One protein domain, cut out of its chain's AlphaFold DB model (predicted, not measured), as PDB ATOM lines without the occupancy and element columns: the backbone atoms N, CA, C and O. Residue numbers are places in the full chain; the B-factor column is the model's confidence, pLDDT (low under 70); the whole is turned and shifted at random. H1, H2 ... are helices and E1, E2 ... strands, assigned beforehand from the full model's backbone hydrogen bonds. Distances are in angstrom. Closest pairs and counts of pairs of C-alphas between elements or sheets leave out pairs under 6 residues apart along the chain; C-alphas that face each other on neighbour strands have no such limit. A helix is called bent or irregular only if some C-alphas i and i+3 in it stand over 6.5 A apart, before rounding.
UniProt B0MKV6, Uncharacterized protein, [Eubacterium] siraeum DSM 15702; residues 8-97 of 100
ATOM      1  N   ASN A   8      46.802 -16.693   4.941       69.25
ATOM      2  CA  ASN A   8      45.369 -16.847   5.210       69.25
ATOM      3  C   ASN A   8      45.055 -18.028   6.133       69.25
ATOM      4  O   ASN A   8      44.248 -17.868   7.037       69.25
ATOM      5  N   ILE A   9      45.713 -19.184   5.975       71.81
ATOM      6  CA  ILE A   9      45.445 -20.358   6.828       71.81
ATOM      7  C   ILE A   9      45.927 -20.123   8.263       71.81
ATOM      8  O   ILE A   9      45.219 -20.458   9.206       71.81
ATOM      9  N   LYS A  10      47.097 -19.497   8.455       75.81
ATOM     10  CA  LYS A  10      47.577 -19.156   9.806       75.81
ATOM     11  C   LYS A  10      46.676 -18.134  10.498       75.81
ATOM     12  O   LYS A  10      46.433 -18.249  11.694       75.81
ATOM     13  N   MET A  11      46.205 -17.128   9.763       80.31
ATOM     14  CA  MET A  11      45.298 -16.120  10.311       80.31
ATOM     15  C   MET A  11      43.919 -16.715  10.615       80.31
ATOM     16  O   MET A  11      43.360 -16.435  11.669       80.31
ATOM     17  N   LEU A  12      43.422 -17.598   9.746       79.69
ATOM     18  CA  LEU A  12      42.213 -18.384   9.975       79.69
ATOM     19  C   LEU A  12      42.341 -19.265  11.223       79.69
ATOM     20  O   LEU A  12      41.429 -19.262  12.036       79.69
ATOM     21  N   GLY A  13      43.481 -19.938  11.413       82.88
ATOM     22  CA  GLY A  13      43.768 -20.706  12.628       82.88
ATOM     23  C   GLY A  13      43.618 -19.858  13.887       82.88
ATOM     24  O   GLY A  13      42.835 -20.210  14.752       82.88
ATOM     25  N   LYS A  14      44.232 -18.665  13.928       86.94
ATOM     26  CA  LYS A  14      44.093 -17.741  15.070       86.94
ATOM     27  C   LYS A  14      42.652 -17.298  15.333       86.94
ATOM     28  O   LYS A  14      42.255 -17.179  16.485       86.94
ATOM     29  N   ILE A  15      41.887 -17.023  14.275       86.69
ATOM     30  CA  ILE A  15      40.471 -16.642  14.401       86.69
ATOM     31  C   ILE A  15      39.665 -17.807  14.981       86.69
ATOM     32  O   ILE A  15      38.831 -17.597  15.859       86.69
ATOM     33  N   ILE A  16      39.924 -19.031  14.512       87.31
ATOM     34  CA  ILE A  16      39.260 -20.227  15.030       87.31
ATOM     35  C   ILE A  16      39.691 -20.490  16.477       87.31
ATOM     36  O   ILE A  16      38.825 -20.732  17.307       87.31
ATOM     37  N   ASP A  17      40.979 -20.375  16.806       89.56
ATOM     38  CA  ASP A  17      41.494 -20.529  18.172       89.56
ATOM     39  C   ASP A  17      40.794 -19.572  19.139       89.56
ATOM     40  O   ASP A  17      40.320 -19.988  20.197       89.56
ATOM     41  N   GLN A  18      40.684 -18.294  18.760       92.00
ATOM     42  CA  GLN A  18      39.984 -17.295  19.560       92.00
ATOM     43  C   GLN A  18      38.510 -17.672  19.738       92.00
ATOM     44  O   GLN A  18      38.024 -17.717  20.866       92.00
ATOM     45  N   PHE A  19      37.819 -18.013  18.646       89.06
ATOM     46  CA  PHE A  19      36.424 -18.443  18.696       89.06
ATOM     47  C   PHE A  19      36.222 -19.646  19.630       89.06
ATOM     48  O   PHE A  19      35.330 -19.613  20.473       89.06
ATOM     49  N   LEU A  20      37.056 -20.683  19.521       88.69
ATOM     50  CA  LEU A  20      36.970 -21.888  20.355       88.69
ATOM     51  C   LEU A  20      37.338 -21.626  21.822       88.69
ATOM     52  O   LEU A  20      36.881 -22.351  22.696       88.69
ATOM     53  N   THR A  21      38.150 -20.605  22.101       90.94
ATOM     54  CA  THR A  21      38.515 -20.224  23.477       90.94
ATOM     55  C   THR A  21      37.413 -19.405  24.152       90.94
ATOM     56  O   THR A  21      37.214 -19.505  25.359       90.94
ATOM     57  N   GLU A  22      36.694 -18.584  23.384       94.38
ATOM     58  CA  GLU A  22      35.636 -17.703  23.891       94.38
ATOM     59  C   GLU A  22      34.255 -18.375  23.953       94.38
ATOM     60  O   GLU A  22      33.352 -17.857  24.608       94.38
ATOM     61  N   ASN A  23      34.073 -19.513  23.276       90.25
ATOM     62  CA  ASN A  23      32.792 -20.208  23.182       90.25
ATOM     63  C   ASN A  23      32.906 -21.640  23.702       90.25
ATOM     64  O   ASN A  23      33.827 -22.371  23.350       90.25
ATOM     65  N   GLU A  24      31.906 -22.082  24.462       91.50
ATOM     66  CA  GLU A  24      31.764 -23.497  24.787       91.50
ATOM     67  C   GLU A  24      31.205 -24.244  23.570       91.50
ATOM     68  O   GLU A  24      30.036 -24.089  23.198       91.50
ATOM     69  N   VAL A  25      32.045 -25.057  22.933       89.94
ATOM     70  CA  VAL A  25      31.668 -25.864  21.771       89.94
ATOM     71  C   VAL A  25      31.517 -27.319  22.186       89.94
ATOM     72  O   VAL A  25      32.471 -27.956  22.622       89.94
ATOM     73  N   ASN A  26      30.317 -27.856  21.985       90.88
ATOM     74  CA  ASN A  26      29.988 -29.254  22.218       90.88
ATOM     75  C   ASN A  26      29.655 -29.917  20.881       90.88
ATOM     76  O   ASN A  26      28.786 -29.436  20.148       90.88
ATOM     77  N   MET A  27      30.326 -31.029  20.577       91.19
ATOM     78  CA  MET A  27      30.082 -31.830  19.380       91.19
ATOM     79  C   MET A  27      29.809 -33.281  19.775       91.19
ATOM     80  O   MET A  27      30.640 -33.926  20.410       91.19
ATOM     81  N   LEU A  28      28.645 -33.792  19.383       92.81
ATOM     82  CA  LEU A  28      28.279 -35.196  19.515       92.81
ATOM     83  C   LEU A  28      28.476 -35.885  18.166       92.81
ATOM     84  O   LEU A  28      27.850 -35.511  17.171       92.81
ATOM     85  N   ILE A  29      29.335 -36.901  18.158       92.81
ATOM     86  CA  ILE A  29      29.582 -37.753  16.999       92.81
ATOM     87  C   ILE A  29      28.938 -39.107  17.264       92.81
ATOM     88  O   ILE A  29      29.275 -39.788  18.232       92.81
ATOM     89  N   THR A  30      28.031 -39.504  16.383       96.00
ATOM     90  CA  THR A  30      27.339 -40.790  16.455       96.00
ATOM     91  C   THR A  30      27.738 -41.632  15.257       96.00
ATOM     92  O   THR A  30      27.541 -41.206  14.122       96.00
ATOM     93  N   LEU A  31      28.242 -42.842  15.502       96.06
ATOM     94  CA  LEU A  31      28.311 -43.906  14.499       96.06
ATOM     95  C   LEU A  31      27.057 -44.775  14.655       96.06
ATOM     96  O   LEU A  31      26.948 -45.508  15.645       96.06
ATOM     97  N   PRO A  32      26.064 -44.674  13.752       95.19
ATOM     98  CA  PRO A  32      24.856 -45.476  13.852       95.19
ATOM     99  C   PRO A  32      25.195 -46.964  13.757       95.19
ATOM    100  O   PRO A  32      26.067 -47.375  12.994       95.19
ATOM    101  N   LYS A  33      24.470 -47.799  14.508       95.56
ATOM    102  CA  LYS A  33      24.670 -49.251  14.472       95.56
ATOM    103  C   LYS A  33      24.598 -49.763  13.028       95.56
ATOM    104  O   LYS A  33      23.571 -49.613  12.372       95.56
ATOM    105  N   GLY A  34      25.665 -50.422  12.578       95.75
ATOM    106  CA  GLY A  34      25.753 -50.992  11.232       95.75
ATOM    107  C   GLY A  34      26.201 -50.015  10.140       95.75
ATOM    108  O   GLY A  34      26.138 -50.387   8.974       95.75
ATOM    109  N   SER A  35      26.654 -48.805  10.486       92.06
ATOM    110  CA  SER A  35      27.261 -47.863   9.542       92.06
ATOM    111  C   SER A  35      28.559 -47.266  10.097       92.06
ATOM    112  O   SER A  35      28.712 -47.100  11.308       92.06
ATOM    113  N   LEU A  36      29.489 -46.948   9.195       87.44
ATOM    114  CA  LEU A  36      30.670 -46.127   9.481       87.44
ATOM    115  C   LEU A  36      30.429 -44.639   9.167       87.44
ATOM    116  O   LEU A  36      31.290 -43.807   9.441       87.44
ATOM    117  N   ASP A  37      29.256 -44.294   8.632       87.56
ATOM    118  CA  ASP A  37      28.884 -42.915   8.338       87.56
ATOM    119  C   ASP A  37      28.583 -42.166   9.637       87.56
ATOM    120  O   ASP A  37      27.557 -42.378  10.294       87.56
ATOM    121  N   ALA A  38      29.486 -41.262  10.005       91.12
ATOM    122  CA  ALA A  38      29.337 -40.441  11.192       91.12
ATOM    123  C   ALA A  38      28.218 -39.401  11.029       91.12
ATOM    124  O   ALA A  38      28.147 -38.662  10.045       91.12
ATOM    125  N   GLN A  39      27.377 -39.285  12.054       92.44
ATOM    126  CA  GLN A  39      26.425 -38.193  12.217       92.44
ATOM    127  C   GLN A  39      26.977 -37.200  13.234       92.44
ATOM    128  O   GLN A  39      27.371 -37.588  14.332       92.44
ATOM    129  N   ILE A  40      26.985 -35.917  12.873       91.31
ATOM    130  CA  ILE A  40      27.550 -34.849  13.698       91.31
ATOM    131  C   ILE A  40      26.423 -33.919  14.146       91.31
ATOM    132  O   ILE A  40      25.698 -33.370  13.314       91.31
ATOM    133  N   GLN A  41      26.299 -33.728  15.457       91.94
ATOM    134  CA  GLN A  41      25.433 -32.727  16.079       91.94
ATOM    135  C   GLN A  41      26.279 -31.777  16.922       91.94
ATOM    136  O   GLN A  41      27.260 -32.184  17.536       91.94
ATOM    137  N   GLU A  42      25.903 -30.507  16.954       91.06
ATOM    138  CA  GLU A  42      26.687 -29.450  17.589       91.06
ATOM    139  C   GLU A  42      25.761 -28.396  18.197       91.06
ATOM    140  O   GLU A  42      24.691 -28.108  17.657       91.06
ATOM    141  N   ASN A  43      26.163 -27.836  19.340       92.19
ATOM    142  CA  ASN A  43      25.383 -26.817  20.052       92.19
ATOM    143  C   ASN A  43      25.397 -25.449  19.346       92.19
ATOM    144  O   ASN A  43      24.484 -24.645  19.524       92.19
ATOM    145  N   ILE A  44      26.422 -25.195  18.533       88.31
ATOM    146  CA  ILE A  44      26.566 -24.003  17.698       88.31
ATOM    147  C   ILE A  44      26.641 -24.471  16.247       88.31
ATOM    148  O   ILE A  44      27.308 -25.454  15.952       88.31
ATOM    149  N   LYS A  45      25.972 -23.774  15.322       86.00
ATOM    150  CA  LYS A  45      26.022 -24.101  13.889       86.00
ATOM    151  C   LYS A  45      27.386 -23.715  13.305       86.00
ATOM    152  O   LYS A  45      27.589 -22.573  12.895       86.00
ATOM    153  N   LEU A  46      28.307 -24.666  13.249       84.69
ATOM    154  CA  LEU A  46      29.661 -24.492  12.743       84.69
ATOM    155  C   LEU A  46      29.730 -24.741  11.233       84.69
ATOM    156  O   LEU A  46      29.051 -25.597  10.662       84.69
ATOM    157  N   GLY A  47      30.604 -23.992  10.563       85.62
ATOM    158  CA  GLY A  47      31.014 -24.304   9.195       85.62
ATOM    159  C   GLY A  47      31.956 -25.510   9.154       85.62
ATOM    160  O   GLY A  47      32.669 -25.784  10.119       85.62
ATOM    161  N   SER A  48      32.021 -26.202   8.011       85.06
ATOM    162  CA  SER A  48      32.876 -27.387   7.808       85.06
ATOM    163  C   SER A  48      34.352 -27.152   8.153       85.06
ATOM    164  O   SER A  48      34.999 -28.034   8.708       85.06
ATOM    165  N   VAL A  49      34.867 -25.950   7.888       83.31
ATOM    166  CA  VAL A  49      36.244 -25.546   8.215       83.31
ATOM    167  C   VAL A  49      36.504 -25.567   9.724       83.31
ATOM    168  O   VAL A  49      37.530 -26.083  10.157       83.31
ATOM    169  N   ILE A  50      35.571 -25.046  10.527       86.56
ATOM    170  CA  ILE A  50      35.706 -25.025  11.991       86.56
ATOM    171  C   ILE A  50      35.579 -26.447  12.538       86.56
ATOM    172  O   ILE A  50      36.378 -26.839  13.382       86.56
ATOM    173  N   ARG A  51      34.647 -27.253  12.006       87.62
ATOM    174  CA  ARG A  51      34.529 -28.672  12.383       87.62
ATOM    175  C   ARG A  51      35.836 -29.422  12.141       87.62
ATOM    176  O   ARG A  51      36.322 -30.089  13.044       87.62
ATOM    177  N   PHE A  52      36.436 -29.266  10.961       85.06
ATOM    178  CA  PHE A  52      37.725 -29.887  10.649       85.06
ATOM    179  C   PHE A  52      38.835 -29.424  11.601       85.06
ATOM    180  O   PHE A  52      39.612 -30.239  12.088       85.06
ATOM    181  N   TYR A  53      38.876 -28.133  11.932       85.50
ATOM    182  CA  TYR A  53      39.844 -27.598  12.888       85.50
ATOM    183  C   TYR A  53      39.661 -28.157  14.309       85.50
ATOM    184  O   TYR A  53      40.643 -28.459  14.986       85.50
ATOM    185  N   ILE A  54      38.417 -28.348  14.758       87.25
ATOM    186  CA  ILE A  54      38.116 -29.017  16.033       87.25
ATOM    187  C   ILE A  54      38.624 -30.460  15.998       87.25
ATOM    188  O   ILE A  54      39.340 -30.861  16.910       87.25
ATOM    189  N   PHE A  55      38.348 -31.211  14.924       87.06
ATOM    190  CA  PHE A  55      38.853 -32.579  14.771       87.06
ATOM    191  C   PHE A  55      40.378 -32.652  14.886       87.06
ATOM    192  O   PHE A  55      40.883 -33.500  15.615       87.06
ATOM    193  N   LEU A  56      41.113 -31.741  14.239       84.12
ATOM    194  CA  LEU A  56      42.574 -31.682  14.359       84.12
ATOM    195  C   LEU A  56      43.035 -31.474  15.810       84.12
ATOM    196  O   LEU A  56      44.008 -32.095  16.236       84.12
ATOM    197  N   ASN A  57      42.324 -30.649  16.584       84.06
ATOM    198  CA  ASN A  57      42.614 -30.452  18.006       84.06
ATOM    199  C   ASN A  57      42.250 -31.673  18.865       84.06
ATOM    200  O   ASN A  57      42.924 -31.926  19.861       84.06
ATOM    201  N   CYS A  58      41.244 -32.461  18.473       86.50
ATOM    202  CA  CYS A  58      40.881 -33.713  19.145       86.50
ATOM    203  C   CYS A  58      41.884 -34.851  18.895       86.50
ATOM    204  O   CYS A  58      42.007 -35.730  19.744       86.50
ATOM    205  N   ILE A  59      42.621 -34.846  17.773       86.44
ATOM    206  CA  ILE A  59      43.593 -35.910  17.457       86.44
ATOM    207  C   ILE A  59      44.628 -36.045  18.576       86.44
ATOM    208  O   ILE A  59      44.872 -37.149  19.047       86.44
ATOM    209  N   LYS A  60      45.218 -34.933  19.032       85.19
ATOM    210  CA  LYS A  60      46.284 -34.967  20.042       85.19
ATOM    211  C   LYS A  60      45.882 -35.692  21.341       85.19
ATOM    212  O   LYS A  60      46.599 -36.619  21.703       85.19
ATOM    213  N   PRO A  61      44.807 -35.308  22.057       90.88
ATOM    214  CA  PRO A  61      44.431 -35.983  23.297       90.88
ATOM    215  C   PRO A  61      44.053 -37.455  23.083       90.88
ATOM    216  O   PRO A  61      44.465 -38.282  23.887       90.88
ATOM    217  N   ILE A  62      43.365 -37.797  21.985       90.75
ATOM    218  CA  ILE A  62      43.018 -39.194  21.657       90.75
ATOM    219  C   ILE A  62      44.287 -40.028  21.437       90.75
ATOM    220  O   ILE A  62      44.428 -41.123  21.972       90.75
ATOM    221  N   VAL A  63      45.232 -39.501  20.660       88.44
ATOM    222  CA  VAL A  63      46.509 -40.161  20.365       88.44
ATOM    223  C   VAL A  63      47.379 -40.273  21.623       88.44
ATOM    224  O   VAL A  63      48.057 -41.281  21.811       88.44
ATOM    225  N   ASP A  64      47.353 -39.267  22.503       89.50
ATOM    226  CA  ASP A  64      48.053 -39.301  23.790       89.50
ATOM    227  C   ASP A  64      47.476 -40.390  24.720       89.50
ATOM    228  O   ASP A  64      48.244 -41.079  25.393       89.50
ATOM    229  N   GLU A  65      46.152 -40.569  24.739       93.31
ATOM    230  CA  GLU A  65      45.471 -41.634  25.485       93.31
ATOM    231  C   GLU A  65      45.784 -43.017  24.905       93.31
ATOM    232  O   GLU A  65      46.245 -43.889  25.639       93.31
ATOM    233  N   PHE A  66      45.679 -43.180  23.585       90.25
ATOM    234  CA  PHE A  66      46.063 -44.407  22.883       90.25
ATOM    235  C   PHE A  66      47.507 -44.830  23.194       90.25
ATOM    236  O   PHE A  66      47.754 -45.983  23.542       90.25
ATOM    237  N   ALA A  67      48.466 -43.898  23.120       91.38
ATOM    238  CA  ALA A  67      49.868 -44.188  23.429       91.38
ATOM    239  C   ALA A  67      50.049 -44.694  24.863       91.38
ATOM    240  O   ALA A  67      50.860 -45.581  25.116       91.38
ATOM    241  N   LYS A  68      49.293 -44.115  25.803       93.19
ATOM    242  CA  LYS A  68      49.322 -44.494  27.213       93.19
ATOM    243  C   LYS A  68      48.729 -45.886  27.430       93.19
ATOM    244  O   LYS A  68      49.313 -46.663  28.175       93.19
ATOM    245  N   GLU A  69      47.596 -46.193  26.805       93.25
ATOM    246  CA  GLU A  69      46.948 -47.511  26.894       93.25
ATOM    247  C   GLU A  69      47.797 -48.621  26.272       93.25
ATOM    248  O   GLU A  69      47.836 -49.733  26.790       93.25
ATOM    249  N   ALA A  70      48.497 -48.306  25.182       89.75
ATOM    250  CA  ALA A  70      49.395 -49.225  24.494       89.75
ATOM    251  C   ALA A  70      50.815 -49.272  25.096       89.75
ATOM    252  O   ALA A  70      51.659 -49.996  24.576       89.75
ATOM    253  N   GLU A  71      51.088 -48.504  26.159       93.50
ATOM    254  CA  GLU A  71      52.401 -48.396  26.818       93.50
ATOM    255  C   GLU A  71      53.564 -48.048  25.858       93.50
ATOM    256  O   GLU A  71      54.703 -48.476  26.047       93.50
ATOM    257  N   ILE A  72      53.296 -47.243  24.823       90.44
ATOM    258  CA  ILE A  72      54.283 -46.901  23.788       90.44
ATOM    259  C   ILE A  72      55.182 -45.742  24.241       90.44
ATOM    260  O   ILE A  72      54.709 -44.680  24.659       90.44
ATOM    261  N   ASP A  73      56.497 -45.894  24.062       91.12
ATOM    262  CA  ASP A  73      57.441 -44.779  24.164       91.12
ATOM    263  C   ASP A  73      57.282 -43.835  22.966       91.12
ATOM    264  O   ASP A  73      57.656 -44.148  21.833       91.12
ATOM    265  N   LYS A  74      56.773 -42.631  23.231       89.00
ATOM    266  CA  LYS A  74      56.525 -41.598  22.217       89.00
ATOM    267  C   LYS A  74      57.791 -40.971  21.624       89.00
ATOM    268  O   LYS A  74      57.687 -40.118  20.745       89.00
ATOM    269  N   THR A  75      58.969 -41.341  22.118       89.31
ATOM    270  CA  THR A  75      60.266 -40.947  21.547       89.31
ATOM    271  C   THR A  75      60.865 -42.021  20.638       89.31
ATOM    272  O   THR A  75      61.890 -41.785  20.000       89.31
ATOM    273  N   SER A  76      60.221 -43.190  20.549       90.25
ATOM    274  CA  SER A  76      60.671 -44.301  19.717       90.25
ATOM    275  C   SER A  76      60.376 -44.079  18.228       90.25
ATOM    276  O   SER A  76      59.407 -43.422  17.848       90.25
ATOM    277  N   ALA A  77      61.182 -44.707  17.369       90.69
ATOM    278  CA  ALA A  77      60.910 -44.767  15.930       90.69
ATOM    279  C   ALA A  77      59.625 -45.556  15.604       90.69
ATOM    280  O   ALA A  77      58.989 -45.319  14.580       90.69
ATOM    281  N   GLU A  78      59.228 -46.486  16.479       89.06
ATOM    282  CA  GLU A  78      57.961 -47.213  16.368       89.06
ATOM    283  C   GLU A  78      56.771 -46.252  16.469       89.06
ATOM    284  O   GLU A  78      55.864 -46.298  15.639       89.06
ATOM    285  N   TRP A  79      56.812 -45.324  17.428       90.88
ATOM    286  CA  TRP A  79      55.781 -44.304  17.578       90.88
ATOM    287  C   TRP A  79      55.663 -43.396  16.351       90.88
ATOM    288  O   TRP A  79      54.552 -43.136  15.885       90.88
ATOM    289  N   GLU A  80      56.794 -42.945  15.802       90.94
ATOM    290  CA  GLU A  80      56.816 -42.136  14.578       90.94
ATOM    291  C   GLU A  80      56.143 -42.878  13.410       90.94
ATOM    292  O   GLU A  80      55.244 -42.331  12.771       90.94
ATOM    293  N   GLY A  81      56.470 -44.160  13.210       91.81
ATOM    294  CA  GLY A  81      55.852 -44.988  12.169       91.81
ATOM    295  C   GLY A  81      54.341 -45.203  12.348       91.81
ATOM    296  O   GLY A  81      53.589 -45.214  11.366       91.81
ATOM    297  N   ILE A  82      53.871 -45.336  13.591       89.62
ATOM    298  CA  ILE A  82      52.438 -45.437  13.906       89.62
ATOM    299  C   ILE A  82      51.716 -44.132  13.543       89.62
ATOM    300  O   ILE A  82      50.693 -44.161  12.854       89.62
ATOM    301  N   VAL A  83      52.263 -42.985  13.959       90.62
ATOM    302  CA  VAL A  83      51.695 -41.664  13.648       90.62
ATOM    303  C   VAL A  83      51.647 -41.431  12.137       90.62
ATOM    304  O   VAL A  83      50.600 -41.035  11.616       90.62
ATOM    305  N   ASP A  84      52.728 -41.736  11.419       92.88
ATOM    306  CA  ASP A  84      52.794 -41.593   9.961       92.88
ATOM    307  C   ASP A  84      51.744 -42.448   9.245       92.88
ATOM    308  O   ASP A  84      51.108 -41.989   8.290       92.88
ATOM    309  N   THR A  85      51.500 -43.665   9.735       91.25
ATOM    310  CA  THR A  85      50.468 -44.555   9.187       91.25
ATOM    311  C   THR A  85      49.073 -43.944   9.335       91.25
ATOM    312  O   THR A  85      48.318 -43.888   8.359       91.25
ATOM    313  N   TYR A  86      48.730 -43.411  10.512       88.62
ATOM    314  CA  TYR A  86      47.436 -42.750  10.721       88.62
ATOM    315  C   TYR A  86      47.277 -41.486   9.870       88.62
ATOM    316  O   TYR A  86      46.223 -41.271   9.264       88.62
ATOM    317  N   LEU A  87      48.324 -40.662   9.765       89.75
ATOM    318  CA  LEU A  87      48.307 -39.475   8.907       89.75
ATOM    319  C   LEU A  87      48.139 -39.844   7.428       89.75
ATOM    320  O   LEU A  87      47.411 -39.160   6.702       89.75
ATOM    321  N   ALA A  88      48.762 -40.937   6.980       91.12
ATOM    322  CA  ALA A  88      48.593 -41.453   5.627       91.12
ATOM    323  C   ALA A  88      47.151 -41.908   5.365       91.12
ATOM    324  O   ALA A  88      46.601 -41.570   4.315       91.12
ATOM    325  N   MET A  89      46.510 -42.593   6.319       88.31
ATOM    326  CA  MET A  89      45.095 -42.975   6.218       88.31
ATOM    327  C   MET A  89      44.188 -41.745   6.095       88.31
ATOM    328  O   MET A  89      43.395 -41.667   5.162       88.31
ATOM    329  N   ILE A  90      44.360 -40.738   6.961       87.06
ATOM    330  CA  ILE A  90      43.581 -39.487   6.908       87.06
ATOM    331  C   ILE A  90      43.761 -38.789   5.557       87.06
ATOM    332  O   ILE A  90      42.796 -38.358   4.927       87.06
ATOM    333  N   LYS A  91      45.008 -38.684   5.086       88.88
ATOM    334  CA  LYS A  91      45.310 -38.070   3.792       88.88
ATOM    335  C   LYS A  91      44.639 -38.825   2.644       88.88
ATOM    336  O   LYS A  91      44.099 -38.181   1.745       88.88
ATOM    337  N   LYS A  92      44.671 -40.160   2.677       87.69
ATOM    338  CA  LYS A  92      44.027 -41.018   1.679       87.69
ATOM    339  C   LYS A  92      42.517 -40.785   1.647       87.69
ATOM    340  O   LYS A  92      41.972 -40.547   0.576       87.69
ATOM    341  N   GLU A  93      41.860 -40.765   2.803       83.56
ATOM    342  CA  GLU A  93      40.422 -40.480   2.913       83.56
ATOM    343  C   GLU A  93      40.055 -39.118   2.301       83.56
ATOM    344  O   GLU A  93      39.129 -39.020   1.497       83.56
ATOM    345  N   ILE A  94      40.830 -38.070   2.607       84.38
ATOM    346  CA  ILE A  94      40.572 -36.703   2.124       84.38
ATOM    347  C   ILE A  94      40.793 -36.565   0.607       84.38
ATOM    348  O   ILE A  94      40.038 -35.857  -0.056       84.38
ATOM    349  N   ILE A  95      41.850 -37.176   0.061       84.94
ATOM    350  CA  ILE A  95      42.264 -36.971  -1.339       84.94
ATOM    351  C   ILE A  95      41.613 -37.982  -2.285       84.94
ATOM    352  O   ILE A  95      41.205 -37.622  -3.387       84.94
ATOM    353  N   GLU A  96      41.536 -39.244  -1.875       78.56
ATOM    354  CA  GLU A  96      41.122 -40.364  -2.728       78.56
ATOM    355  C   GLU A  96      39.667 -40.788  -2.478       78.56
ATOM    356  O   GLU A  96      39.151 -41.658  -3.179       78.56
ATOM    357  N   GLY A  97      38.987 -40.158  -1.513       65.44
ATOM    358  CA  GLY A  97      37.568 -40.382  -1.239       65.44
ATOM    359  C   GLY A  97      37.262 -41.728  -0.583       65.44
ATOM    360  O   GLY A  97      36.161 -42.235  -0.771       65.44
TER     361      GLY A  97
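This is residues 8 to 97 of the 100 residues of an uncharacterized protein of [Eubacterium] siraeum DSM 15702 (UniProt B0MKV6). The long helix H2 runs through the middle of a loose, open arrangement; H1 and the small strand hairpin of E1 and E2 lie toward the end where H2 begins, and beyond the other end of H2 a short link turns and H3 folds back, making a V with H2. Residues 32 to 37, in the loop of the hairpin, and residues 84 to 97, of which 84 to 96 belong to H3, stick out free. The printed part has 90 residues, with three named helices and two named strands in the order H1, E1, E2, H2, H3; the class is mostly helix, and the one sheet is the antiparallel pair E1 - E2. The whole is loose, with a radius of gyration of the C-alphas of 15.6 A, and the C-alphas span 39 by 37 by 28 A.

H1 covers residues 8 to 22 and is 21.1 A long, with C-alpha 8 at (45.369, -16.847, 5.210). E1 is residues 27 to 30, 9.8 A long, and E2 is residues 39 to 42, 10.3 A long. H2, the longest helix, covers residues 48 to 69 over 31.1 A and begins with C-alpha 48 at (32.876, -27.387, 7.808). It has a kink of 26 degrees near residue 58 and is neither bent nor irregular, but only just: C-alphas 57 and 60 are 6.2 A apart. H3 covers residues 77 to 96 over 27.6 A and ends with C-alpha 96 at (41.122, -40.364, -2.728).

H1 and H2 only just touch, with 3 pairs of C-alphas within 8 A, through residues 13 to 16 of H1 and 50 to 53 of H2 alone. Their closest C-alphas, those of Ile 16 and Ile 50, are 6.7 A apart, and their lines are only just about perpendicular, at 73 degrees. E1 and E2 form an antiparallel hairpin, with 161 degrees between their directions; N 28 and O 41 are within hydrogen-bond range at 2.8 A, and N 39 and O 30 also at 2.8 A. H1 is apart from E2, and E1 is apart from H2. H2 and H3 are only just apart, their closest C-alphas 8.3 A from each other. H3 is also apart from H1, E1 and E2. In H1 and H3 every O i to N i+4 pair is within hydrogen-bond range; in H2 16 of 18 are.

The C-alphas farthest apart, those of Lys 45 and Ala 77, are 40.6 A from each other. The printed part has no cut. The links from H1 to E1 and from E2 to H2 are tight, those from E1 to E2 and from H2 to H3 are short, and no link is long. The mean pLDDT of the printed part is 88.3, and residues 8 and 97 are under 70.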